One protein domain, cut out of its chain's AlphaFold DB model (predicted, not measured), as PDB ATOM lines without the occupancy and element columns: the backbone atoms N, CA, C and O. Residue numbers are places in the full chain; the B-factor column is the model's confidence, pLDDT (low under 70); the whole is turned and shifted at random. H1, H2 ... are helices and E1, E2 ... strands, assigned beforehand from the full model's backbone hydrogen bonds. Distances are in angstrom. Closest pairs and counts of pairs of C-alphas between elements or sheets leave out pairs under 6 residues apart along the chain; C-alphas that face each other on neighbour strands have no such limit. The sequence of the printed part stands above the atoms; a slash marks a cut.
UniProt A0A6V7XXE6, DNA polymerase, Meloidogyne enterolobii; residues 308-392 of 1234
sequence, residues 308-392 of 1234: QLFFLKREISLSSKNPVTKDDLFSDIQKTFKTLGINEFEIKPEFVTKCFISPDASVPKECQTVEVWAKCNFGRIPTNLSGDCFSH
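This is residues 308 to 392 of the 1234 residues of the protein "DNA polymerase" of Meloidogyne enterolobii (UniProt A0A6V7XXE6). A strongly twisted sheet of three strands, E1, E3 and E2, is folded over by sharp bends in E2 and E3, and one helix, H1, covers one face of it slantwise. A short fourth strand, E4, sits by the last residue of E1 and also comes close to H1, at the far end of a long link, residues 376 to 389, that leads back from E3. The printed part has 85 residues, with one named helix and four named strands in the order E1, H1, E2, E3, E4 along the chain; the sheet's order is E1, E3, E2, all antiparallel, and the class is mixed, helices and strands. The whole is compact, with a radius of gyration of the C-alphas of 12.5 A, and its outline is rounded, spanning 30 by 29 by 23 A.

Start at the first printed residue with E1, residues 308 to 313, an edge strand of the sheet. Its neighbour is the inner strand E3, residues 366 to 375, antiparallel at 141 degrees; look for N 309 and O 372, 2.9 A apart, and N 311 and O 370, 2.9 A apart, both within hydrogen-bond range. On the other side of E3 is the edge strand E2, residues 345 to 356, antiparallel to E3 at 146 degrees and forming a hairpin with it. Here N 346 and O 373 are 2.8 A apart and N 354 and O 367 are 3.1 A apart, again within hydrogen-bond range. E2 bends by 94 degrees at residue 350, and E3 bends by 54 degrees at residue 369. H1, residues 326 to 339, is on the sheet at a height over the sheet of 9.0 A, two layers in which the helix is on one face. Dropped onto the local plane, 5 of its 14 C-alphas fall on E3 and 2 on E2; it lies over E3, and only just not over E2. It runs slantwise to the strands, at 43 degrees to E3 on the local plane. The closest C-alphas of H1 and E2 are those of Phe 330 and Ile 347, 7.6 A apart. Every O i to N i+4 pair in H1 is within hydrogen-bond range. E1, H1 and E2 form a split strand-helix-strand unit, two strands running the same way with E3 between them in the sheet, and its crossover is right-handed. E4, residues 390 to 392, pairs with no named strand. The closest C-alphas of E4 and E1 are those of Phe 390 and Lys 313, 4.6 A apart; those of E4 and H1 are Phe 390 and Leu 329, 6.9 A apart. E4 is apart from E2 and from E3.

Find C-alpha 308 at (29.343, -9.148, 4.690); from there E1 runs 16.1 A to C-alpha 313. H1 begins at C-alpha 326, at (36.133, 4.989, -5.420), and is 20.1 A long to C-alpha 339. E2, from 345 to 356, measures 22.9 A, and E3, from 366 to 375, measures 26.6 A. E4 covers 5.9 A and ends at C-alpha 392, at (27.482, 4.440, 8.015).

Look for the two C-alphas farthest apart, those of Lys 321 and Asn 377, 34.5 A. The first and last printed C-alphas, 308 and 392, are 14.1 A apart. The links from E1 to H1, 12 residues, and from E3 to E4, 14 residues, are long; H1 to E2 is tight, and E2 to E3 is short. The printed part has no cut. The mean pLDDT of the printed part is 88.8, and no printed residue is under 70.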
ATOM      1  N   GLN A 308      29.679 -10.089   5.755       92.75
ATOM      2  CA  GLN A 308      29.343  -9.148   4.690       92.75
ATOM      3  C   GLN A 308      28.963  -7.802   5.316       92.75
ATOM      4  O   GLN A 308      28.086  -7.754   6.177       92.75
ATOM      5  N   LEU A 309      29.632  -6.727   4.914       94.12
ATOM      6  CA  LEU A 309      29.451  -5.372   5.436       94.12
ATOM      7  C   LEU A 309      29.172  -4.413   4.279       94.12
ATOM      8  O   LEU A 309      29.788  -4.537   3.219       94.12
ATOM      9  N   PHE A 310      28.279  -3.447   4.493       94.00
ATOM     10  CA  PHE A 310      27.905  -2.460   3.476       94.00
ATOM     11  C   PHE A 310      28.284  -1.055   3.937       94.00
ATOM     12  O   PHE A 310      27.759  -0.567   4.937       94.00
ATOM     13  N   PHE A 311      29.191  -0.414   3.204       94.38
ATOM     14  CA  PHE A 311      29.664   0.943   3.476       94.38
ATOM     15  C   PHE A 311      28.870   1.952   2.655       94.38
ATOM     16  O   PHE A 311      28.892   1.900   1.424       94.38
ATOM     17  N   LEU A 312      28.177   2.872   3.330       92.81
ATOM     18  CA  LEU A 312      27.348   3.888   2.683       92.81
ATOM     19  C   LEU A 312      28.212   5.080   2.286       92.81
ATOM     20  O   LEU A 312      28.722   5.805   3.142       92.81
ATOM     21  N   LYS A 313      28.379   5.279   0.977       90.44
ATOM     22  CA  LYS A 313      29.189   6.357   0.410       90.44
ATOM     23  C   LYS A 313      28.607   7.731   0.786       90.44
ATOM     24  O   LYS A 313      27.418   7.970   0.593       90.44
ATOM     25  N   ARG A 314      29.448   8.664   1.246       89.75
ATOM     26  CA  ARG A 314      29.096  10.096   1.304       89.75
ATOM     27  C   ARG A 314      29.201  10.711  -0.088       89.75
ATOM     28  O   ARG A 314      30.106  10.377  -0.846       89.75
ATOM     29  N   GLU A 315      28.336  11.667  -0.406       86.69
ATOM     30  CA  GLU A 315      28.495  12.460  -1.632       86.69
ATOM     31  C   GLU A 315      29.790  13.287  -1.593       86.69
ATOM     32  O   GLU A 315      30.507  13.356  -2.588       86.69
ATOM     33  N   ILE A 316      30.116  13.848  -0.422       89.19
ATOM     34  CA  ILE A 316      31.236  14.766  -0.186       89.19
ATOM     35  C   ILE A 316      32.071  14.274   1.012       89.19
ATOM     36  O   ILE A 316      31.510  13.887   2.040       89.19
ATOM     37  N   SER A 317      33.403  14.302   0.889       88.69
ATOM     38  CA  SER A 317      34.341  13.965   1.976       88.69
ATOM     39  C   SER A 317      34.340  15.050   3.060       88.69
ATOM     40  O   SER A 317      34.338  16.245   2.754       88.69
ATOM     41  N   LEU A 318      34.350  14.651   4.338       87.81
ATOM     42  CA  LEU A 318      34.283  15.595   5.464       87.81
ATOM     43  C   LEU A 318      35.523  16.502   5.549       87.81
ATOM     44  O   LEU A 318      35.397  17.695   5.831       87.81
ATOM     45  N   SER A 319      36.708  15.942   5.302       84.62
ATOM     46  CA  SER A 319      37.997  16.630   5.400       84.62
ATOM     47  C   SER A 319      38.324  17.469   4.166       84.62
ATOM     48  O   SER A 319      38.712  18.630   4.298       84.62
ATOM     49  N   SER A 320      38.151  16.908   2.965       81.50
ATOM     50  CA  SER A 320      38.549  17.554   1.708       81.50
ATOM     51  C   SER A 320      37.467  18.450   1.107       81.50
ATOM     52  O   SER A 320      37.781  19.315   0.291       81.50
ATOM     53  N   LYS A 321      36.195  18.238   1.484       84.56
ATOM     54  CA  LYS A 321      34.999  18.845   0.871       84.56
ATOM     55  C   LYS A 321      34.848  18.594  -0.638       84.56
ATOM     56  O   LYS A 321      34.026  19.242  -1.283       84.56
ATOM     57  N   ASN A 322      35.581  17.626  -1.189       87.56
ATOM     58  CA  ASN A 322      35.456  17.190  -2.577       87.56
ATOM     59  C   ASN A 322      34.485  16.002  -2.711       87.56
ATOM     60  O   ASN A 322      34.258  15.284  -1.729       87.56
ATOM     61  N   PRO A 323      33.923  15.756  -3.913       88.06
ATOM     62  CA  PRO A 323      33.129  14.563  -4.180       88.06
ATOM     63  C   PRO A 323      33.937  13.281  -3.954       88.06
ATOM     64  O   PRO A 323      35.044  13.150  -4.472       88.06
ATOM     65  N   VAL A 324      33.380  12.320  -3.216       86.88
ATOM     66  CA  VAL A 324      34.086  11.072  -2.867       86.88
ATOM     67  C   VAL A 324      34.262  10.184  -4.106       86.88
ATOM     68  O   VAL A 324      33.272   9.789  -4.739       86.88
ATOM     69  N   THR A 325      35.503   9.817  -4.444       87.94
ATOM     70  CA  THR A 325      35.793   8.833  -5.503       87.94
ATOM     71  C   THR A 325      35.784   7.392  -4.966       87.94
ATOM     72  O   THR A 325      35.575   7.152  -3.775       87.94
ATOM     73  N   LYS A 326      35.971   6.394  -5.845       86.00
ATOM     74  CA  LYS A 326      36.133   4.989  -5.420       86.00
ATOM     75  C   LYS A 326      37.383   4.806  -4.562       86.00
ATOM     76  O   LYS A 326      37.310   4.178  -3.510       86.00
ATOM     77  N   ASP A 327      38.497   5.371  -5.011       88.62
ATOM     78  CA  ASP A 327      39.808   5.137  -4.415       88.62
ATOM     79  C   ASP A 327      39.927   5.821  -3.044       88.62
ATOM     80  O   ASP A 327      40.452   5.215  -2.109       88.62
ATOM     81  N   ASP A 328      39.335   7.013  -2.884       88.88
ATOM     82  CA  ASP A 328      39.233   7.698  -1.584       88.88
ATOM     83  C   ASP A 328      38.486   6.832  -0.559       88.88
ATOM     84  O   ASP A 328      38.965   6.604   0.553       88.88
ATOM     85  N   LEU A 329      37.327   6.291  -0.954       90.25
ATOM     86  CA  LEU A 329      36.513   5.436  -0.094       90.25
ATOM     87  C   LEU A 329      37.221   4.116   0.234       90.25
ATOM     88  O   LEU A 329      37.187   3.678   1.382       90.25
ATOM     89  N   PHE A 330      37.883   3.484  -0.736       93.62
ATOM     90  CA  PHE A 330      38.632   2.249  -0.490       93.62
ATOM     91  C   PHE A 330      39.814   2.495   0.461       93.62
ATOM     92  O   PHE A 330      40.043   1.690   1.365       93.62
ATOM     93  N   SER A 331      40.516   3.623   0.315       92.19
ATOM     94  CA  SER A 331      41.586   4.042   1.228       92.19
ATOM     95  C   SER A 331      41.066   4.296   2.650       92.19
ATOM     96  O   SER A 331      41.651   3.809   3.621       92.19
ATOM     97  N   ASP A 332      39.927   4.983   2.791       94.00
ATOM     98  CA  ASP A 332      39.294   5.269   4.085       94.00
ATOM     99  C   ASP A 332      38.799   3.989   4.790       94.00
ATOM    100  O   ASP A 332      39.026   3.804   5.990       94.00
ATOM    101  N   ILE A 333      38.220   3.039   4.041       93.94
ATOM    102  CA  ILE A 333      37.846   1.708   4.551       93.94
ATOM    103  C   ILE A 333      39.089   0.951   5.040       93.94
ATOM    104  O   ILE A 333      39.101   0.470   6.174       93.94
ATOM    105  N   GLN A 334      40.154   0.872   4.231       93.94
ATOM    106  CA  GLN A 334      41.397   0.184   4.607       93.94
ATOM    107  C   GLN A 334      42.038   0.797   5.861       93.94
ATOM    108  O   GLN A 334      42.461   0.071   6.765       93.94
ATOM    109  N   LYS A 335      42.078   2.132   5.948       93.56
ATOM    110  CA  LYS A 335      42.569   2.871   7.117       93.56
ATOM    111  C   LYS A 335      41.732   2.562   8.359       93.56
ATOM    112  O   LYS A 335      42.298   2.220   9.395       93.56
ATOM    113  N   THR A 336      40.406   2.605   8.239       92.56
ATOM    114  CA  THR A 336      39.469   2.295   9.329       92.56
ATOM    115  C   THR A 336      39.639   0.857   9.825       92.56
ATOM    116  O   THR A 336      39.750   0.617  11.027       92.56
ATOM    117  N   PHE A 337      39.716  -0.112   8.914       93.19
ATOM    118  CA  PHE A 337      39.887  -1.524   9.253       93.19
ATOM    119  C   PHE A 337      41.230  -1.812   9.916       93.19
ATOM    120  O   PHE A 337      41.261  -2.500  10.937       93.19
ATOM    121  N   LYS A 338      42.315  -1.190   9.443       91.38
ATOM    122  CA  LYS A 338      43.621  -1.241  10.112       91.38
ATOM    123  C   LYS A 338      43.558  -0.692  11.544       91.38
ATOM    124  O   LYS A 338      44.150  -1.287  12.440       91.38
ATOM    125  N   THR A 339      42.813   0.391  11.785       91.00
ATOM    126  CA  THR A 339      42.593   0.944  13.136       91.00
ATOM    127  C   THR A 339      41.772   0.011  14.035       91.00
ATOM    128  O   THR A 339      42.025  -0.052  15.236       91.00
ATOM    129  N   LEU A 340      40.832  -0.752  13.471       88.62
ATOM    130  CA  LEU A 340      40.029  -1.756  14.188       88.62
ATOM    131  C   LEU A 340      40.723  -3.128  14.331       88.62
ATOM    132  O   LEU A 340      40.149  -4.041  14.924       88.62
ATOM    133  N   GLY A 341      41.937  -3.298  13.792       89.06
ATOM    134  CA  GLY A 341      42.670  -4.571  13.792       89.06
ATOM    135  C   GLY A 341      42.136  -5.619  12.802       89.06
ATOM    136  O   GLY A 341      42.459  -6.800  12.923       89.06
ATOM    137  N   ILE A 342      41.320  -5.209  11.828       91.31
ATOM    138  CA  ILE A 342      40.749  -6.075  10.792       91.31
ATOM    139  C   ILE A 342      41.740  -6.148   9.624       91.31
ATOM    140  O   ILE A 342      41.789  -5.259   8.780       91.31
ATOM    141  N   ASN A 343      42.542  -7.215   9.584       87.31
ATOM    142  CA  ASN A 343      43.601  -7.387   8.577       87.31
ATOM    143  C   ASN A 343      43.192  -8.267   7.382       87.31
ATOM    144  O   ASN A 343      43.812  -8.187   6.326       87.31
ATOM    145  N   GLU A 344      42.175  -9.121   7.538       90.50
ATOM    146  CA  GLU A 344      41.766 -10.105   6.527       90.50
ATOM    147  C   GLU A 344      40.373  -9.778   5.977       90.50
ATOM    148  O   GLU A 344      39.349 -10.178   6.543       90.50
ATOM    149  N   PHE A 345      40.345  -9.034   4.871       93.19
ATOM    150  CA  PHE A 345      39.125  -8.608   4.192       93.19
ATOM    151  C   PHE A 345      39.319  -8.442   2.678       93.19
ATOM    152  O   PHE A 345      40.431  -8.248   2.194       93.19
ATOM    153  N   GLU A 346      38.213  -8.492   1.944       93.81
ATOM    154  CA  GLU A 346      38.117  -8.269   0.502       93.81
ATOM    155  C   GLU A 346      37.100  -7.146   0.243       93.81
ATOM    156  O   GLU A 346      35.974  -7.208   0.736       93.81
ATOM    157  N   ILE A 347      37.483  -6.116  -0.517       93.81
ATOM    158  CA  ILE A 347      36.579  -5.042  -0.960       93.81
ATOM    159  C   ILE A 347      36.109  -5.378  -2.378       93.81
ATOM    160  O   ILE A 347      36.945  -5.575  -3.262       93.81
ATOM    161  N   LYS A 348      34.794  -5.427  -2.622       92.62
ATOM    162  CA  LYS A 348      34.268  -5.620  -3.981       92.62
ATOM    163  C   LYS A 348      34.442  -4.326  -4.802       92.62
ATOM    164  O   LYS A 348      34.156  -3.243  -4.295       92.62
ATOM    165  N   PRO A 349      34.897  -4.402  -6.069       86.00
ATOM    166  CA  PRO A 349      35.253  -3.221  -6.869       86.00
ATOM    167  C   PRO A 349      34.042  -2.441  -7.414       86.00
ATOM    168  O   PRO A 349      34.183  -1.328  -7.939       86.00
ATOM    169  N   GLU A 350      32.847  -3.021  -7.334       87.19
ATOM    170  CA  GLU A 350      31.605  -2.464  -7.863       87.19
ATOM    171  C   GLU A 350      30.846  -1.682  -6.788       87.19
ATOM    172  O   GLU A 350      30.756  -2.103  -5.636       87.19
ATOM    173  N   PHE A 351      30.280  -0.535  -7.178       87.25
ATOM    174  CA  PHE A 351      29.267   0.118  -6.355       87.25
ATOM    175  C   PHE A 351      27.945  -0.602  -6.577       87.25
ATOM    176  O   PHE A 351      27.480  -0.687  -7.714       87.25
ATOM    177  N   VAL A 352      27.326  -1.059  -5.495       87.06
ATOM    178  CA  VAL A 352      25.988  -1.646  -5.520       87.06
ATOM    179  C   VAL A 352      25.004  -0.679  -4.881       87.06
ATOM    180  O   VAL A 352      25.175  -0.246  -3.737       87.06
ATOM    181  N   THR A 353      23.965  -0.318  -5.629       89.38
ATOM    182  CA  THR A 353      22.819   0.393  -5.064       89.38
ATOM    183  C   THR A 353      21.994  -0.610  -4.265       89.38
ATOM    184  O   THR A 353      21.635  -1.674  -4.775       89.38
ATOM    185  N   LYS A 354      21.738  -0.305  -2.994       89.19
ATOM    186  CA  LYS A 354      20.976  -1.167  -2.083       89.19
ATOM    187  C   LYS A 354      19.869  -0.364  -1.411       89.19
ATOM    188  O   LYS A 354      20.047   0.816  -1.113       89.19
ATOM    189  N   CYS A 355      18.746  -1.033  -1.165       90.25
ATOM    190  CA  CYS A 355      17.672  -0.522  -0.319       90.25
ATOM    191  C   CYS A 355      18.011  -0.797   1.156       90.25
ATOM    192  O   CYS A 355      18.604  -1.834   1.460       90.25
ATOM    193  N   PHE A 356      17.639   0.100   2.067       88.81
ATOM    194  CA  PHE A 356      17.920  -0.005   3.500       88.81
ATOM    195  C   PHE A 356      16.649   0.166   4.331       88.81
ATOM    196  O   PHE A 356      15.870   1.098   4.129       88.81
ATOM    197  N   ILE A 357      16.480  -0.702   5.330       87.94
ATOM    198  CA  ILE A 357      15.550  -0.480   6.440       87.94
ATOM    199  C   ILE A 357      16.398  -0.131   7.658       87.94
ATOM    200  O   ILE A 357      17.167  -0.956   8.141       87.94
ATOM    201  N   SER A 358      16.257   1.095   8.155       82.12
ATOM    202  CA  SER A 358      16.998   1.607   9.310       82.12
ATOM    203  C   SER A 358      16.052   2.331  10.274       82.12
ATOM    204  O   SER A 358      15.113   2.982   9.809       82.12
ATOM    205  N   PRO A 359      16.274   2.248  11.600       73.50
ATOM    206  CA  PRO A 359      15.662   3.158  12.565       73.50
ATOM    207  C   PRO A 359      16.349   4.538  12.595       73.50
ATOM    208  O   PRO A 359      15.872   5.444  13.266       73.50
ATOM    209  N   ASP A 360      17.481   4.701  11.908       77.75
ATOM    210  CA  ASP A 360      18.174   5.980  11.773       77.75
ATOM    211  C   ASP A 360      17.702   6.697  10.500       77.75
ATOM    212  O   ASP A 360      17.965   6.235   9.388       77.75
ATOM    213  N   ALA A 361      17.018   7.830  10.668       74.31
ATOM    214  CA  ALA A 361      16.504   8.653   9.572       74.31
ATOM    215  C   ALA A 361      17.606   9.305   8.709       74.31
ATOM    216  O   ALA A 361      17.318   9.779   7.612       74.31
ATOM    217  N   SER A 362      18.863   9.325   9.170       80.56
ATOM    218  CA  SER A 362      20.010   9.791   8.381       80.56
ATOM    219  C   SER A 362      20.549   8.741   7.398       80.56
ATOM    220  O   SER A 362      21.377   9.066   6.545       80.56
ATOM    221  N   VAL A 363      20.075   7.490   7.478       84.25
ATOM    222  CA  VAL A 363      20.350   6.438   6.490       84.25
ATOM    223  C   VAL A 363      19.346   6.564   5.334       84.25
ATOM    224  O   VAL A 363      18.149   6.362   5.552       84.25
ATOM    225  N   PRO A 364      19.786   6.860   4.093       84.19
ATOM    226  CA  PRO A 364      18.881   6.935   2.951       84.19
ATOM    227  C   PRO A 364      18.208   5.586   2.676       84.19
ATOM    228  O   PRO A 364      18.853   4.539   2.751       84.19
ATOM    229  N   LYS A 365      16.927   5.613   2.277       83.69
ATOM    230  CA  LYS A 365      16.177   4.408   1.873       83.69
ATOM    231  C   LYS A 365      16.849   3.638   0.739       83.69
ATOM    232  O   LYS A 365      16.730   2.419   0.690       83.69
ATOM    233  N   GLU A 366      17.554   4.331  -0.147       87.81
ATOM    234  CA  GLU A 366      18.356   3.745  -1.215       87.81
ATOM    235  C   GLU A 366      19.666   4.532  -1.346       87.81
ATOM    236  O   GLU A 366      19.655   5.763  -1.336       87.81
ATOM    237  N   CYS A 367      20.805   3.836  -1.414       87.62
ATOM    238  CA  CYS A 367      22.130   4.460  -1.453       87.62
ATOM    239  C   CYS A 367      23.117   3.621  -2.275       87.62
ATOM    240  O   CYS A 367      23.054   2.388  -2.265       87.62
ATOM    241  N   GLN A 368      24.077   4.279  -2.937       88.44
ATOM    242  CA  GLN A 368      25.260   3.600  -3.473       88.44
ATOM    243  C   GLN A 368      26.156   3.141  -2.323       88.44
ATOM    244  O   GLN A 368      26.503   3.929  -1.439       88.44
ATOM    245  N   THR A 369      26.549   1.871  -2.348       92.06
ATOM    246  CA  THR A 369      27.366   1.261  -1.297       92.06
ATOM    247  C   THR A 369      28.490   0.407  -1.858       92.06
ATOM    248  O   THR A 369      28.461  -0.005  -3.019       92.06
ATOM    249  N   VAL A 370      29.491   0.158  -1.018       93.94
ATOM    250  CA  VAL A 370      30.568  -0.802  -1.282       93.94
ATOM    251  C   VAL A 370      30.369  -2.003  -0.374       93.94
ATOM    252  O   VAL A 370      30.196  -1.851   0.838       93.94
ATOM    253  N   GLU A 371      30.412  -3.191  -0.966       94.31
ATOM    254  CA  GLU A 371      30.348  -4.453  -0.243       94.31
ATOM    255  C   GLU A 371      31.758  -4.910   0.156       94.31
ATOM    256  O   GLU A 371      32.678  -4.949  -0.665       94.31
ATOM    257  N   VAL A 372      31.932  -5.253   1.433       94.56
ATOM    258  CA  VAL A 372      33.214  -5.682   2.004       94.56
ATOM    259  C   VAL A 372      33.025  -6.995   2.754       94.56
ATOM    260  O   VAL A 372      32.143  -7.115   3.606       94.56
ATOM    261  N   TRP A 373      33.852  -7.991   2.447       93.69
ATOM    262  CA  TRP A 373      33.837  -9.308   3.082       93.69
ATOM    263  C   TRP A 373      35.018  -9.429   4.039       93.69
ATOM    264  O   TRP A 373      36.158  -9.512   3.597       93.69
ATOM    265  N   ALA A 374      34.769  -9.464   5.346       92.50
ATOM    266  CA  ALA A 374      35.816  -9.579   6.365       92.50
ATOM    267  C   ALA A 374      35.757 -10.946   7.068       92.50
ATOM    268  O   ALA A 374      34.674 -11.427   7.406       92.50
ATOM    269  N   LYS A 375      36.899 -11.598   7.326       89.94
ATOM    270  CA  LYS A 375      36.912 -12.848   8.112       89.94
ATOM    271  C   LYS A 375      36.629 -12.549   9.575       89.94
ATOM    272  O   LYS A 375      37.328 -11.728  10.148       89.94
ATOM    273  N   CYS A 376      35.689 -13.259  10.196       85.69
ATOM    274  CA  CYS A 376      35.119 -12.957  11.520       85.69
ATOM    275  C   CYS A 376      36.082 -13.008  12.742       85.69
ATOM    276  O   CYS A 376      35.621 -13.022  13.879       85.69
ATOM    277  N   ASN A 377      37.402 -13.015  12.544       84.38
ATOM    278  CA  ASN A 377      38.443 -13.087  13.575       84.38
ATOM    279  C   ASN A 377      38.761 -11.710  14.205       84.38
ATOM    280  O   ASN A 377      39.923 -11.400  14.464       84.38
ATOM    281  N   PHE A 378      37.754 -10.861  14.419       83.88
ATOM    282  CA  PHE A 378      37.914  -9.509  14.969       83.88
ATOM    283  C   PHE A 378      36.889  -9.215  16.074       83.88
ATOM    284  O   PHE A 378      35.877  -9.901  16.212       83.88
ATOM    285  N   GLY A 379      37.173  -8.195  16.893       79.81
ATOM    286  CA  GLY A 379      36.255  -7.719  17.933       79.81
ATOM    287  C   GLY A 379      34.973  -7.119  17.349       79.81
ATOM    288  O   GLY A 379      34.841  -6.930  16.148       79.81
ATOM    289  N   ARG A 380      33.984  -6.786  18.178       82.00
ATOM    290  CA  ARG A 380      32.715  -6.269  17.649       82.00
ATOM    291  C   ARG A 380      32.889  -4.904  16.956       82.00
ATOM    292  O   ARG A 380      33.372  -3.959  17.574       82.00
ATOM    293  N   ILE A 381      32.422  -4.792  15.708       87.31
ATOM    294  CA  ILE A 381      32.361  -3.519  14.969       87.31
ATOM    295  C   ILE A 381      31.288  -2.613  15.610       87.31
ATOM    296  O   ILE A 381      30.179  -3.094  15.874       87.31
ATOM    297  N   PRO A 382      31.579  -1.325  15.880       87.25
ATOM    298  CA  PRO A 382      30.578  -0.363  16.342       87.25
ATOM    299  C   PRO A 382      29.494  -0.115  15.282       87.25
ATOM    300  O   PRO A 382      29.805   0.129  14.122       87.25
ATOM    301  N   THR A 383      28.223  -0.114  15.686       84.31
ATOM    302  CA  THR A 383      27.078   0.147  14.786       84.31
ATOM    303  C   THR A 383      27.015   1.604  14.317       84.31
ATOM    304  O   THR A 383      26.410   1.903  13.300       84.31
ATOM    305  N   ASN A 384      27.643   2.520  15.058       85.62
ATOM    306  CA  ASN A 384      27.759   3.948  14.753       85.62
ATOM    307  C   ASN A 384      29.103   4.306  14.082       85.62
ATOM    308  O   ASN A 384      29.567   5.444  14.186       85.62
ATOM    309  N   LEU A 385      29.771   3.330  13.457       90.06
ATOM    310  CA  LEU A 385      31.027   3.553  12.751       90.06
ATOM    311  C   LEU A 385      30.791   4.414  11.502       90.06
ATOM    312  O   LEU A 385      30.001   4.061  10.628       90.06
ATOM    313  N   SER A 386      31.524   5.520  11.415       91.94
ATOM    314  CA  SER A 386      31.525   6.453  10.287       91.94
ATOM    315  C   SER A 386      32.961   6.855   9.945       91.94
ATOM    316  O   SER A 386      33.860   6.715  10.779       91.94
ATOM    317  N   GLY A 387      33.174   7.330   8.720       91.75
ATOM    318  CA  GLY A 387      34.475   7.764   8.218       91.75
ATOM    319  C   GLY A 387      34.397   9.086   7.465       91.75
ATOM    320  O   GLY A 387      33.360   9.763   7.441       91.75
ATOM    321  N   ASP A 388      35.510   9.444   6.832       91.81
ATOM    322  CA  ASP A 388      35.628  10.665   6.037       91.81
ATOM    323  C   ASP A 388      34.844  10.565   4.725       91.81
ATOM    324  O   ASP A 388      34.219  11.536   4.299       91.81
ATOM    325  N   CYS A 389      34.845   9.371   4.125       91.75
ATOM    326  CA  CYS A 389      34.243   9.054   2.831       91.75
ATOM    327  C   CYS A 389      32.948   8.228   2.935       91.75
ATOM    328  O   CYS A 389      32.208   8.126   1.955       91.75
ATOM    329  N   PHE A 390      32.637   7.662   4.109       93.56
ATOM    330  CA  PHE A 390      31.404   6.904   4.358       93.56
ATOM    331  C   PHE A 390      30.624   7.415   5.577       93.56
ATOM    332  O   PHE A 390      31.202   7.849   6.576       93.56
ATOM    333  N   SER A 391      29.293   7.391   5.487       91.88
ATOM    334  CA  SER A 391      28.399   7.860   6.552       91.88
ATOM    335  C   SER A 391      28.156   6.788   7.606       91.88
ATOM    336  O   SER A 391      28.278   7.076   8.791       91.88
ATOM    337  N   HIS A 392      27.875   5.562   7.167       92.00
ATOM    338  CA  HIS A 392      27.482   4.440   8.015       92.00
ATOM    339  C   HIS A 392      28.045   3.119   7.489       92.00
ATOM    340  O   HIS A 392      28.346   2.982   6.298       92.00
TER     341      HIS A 392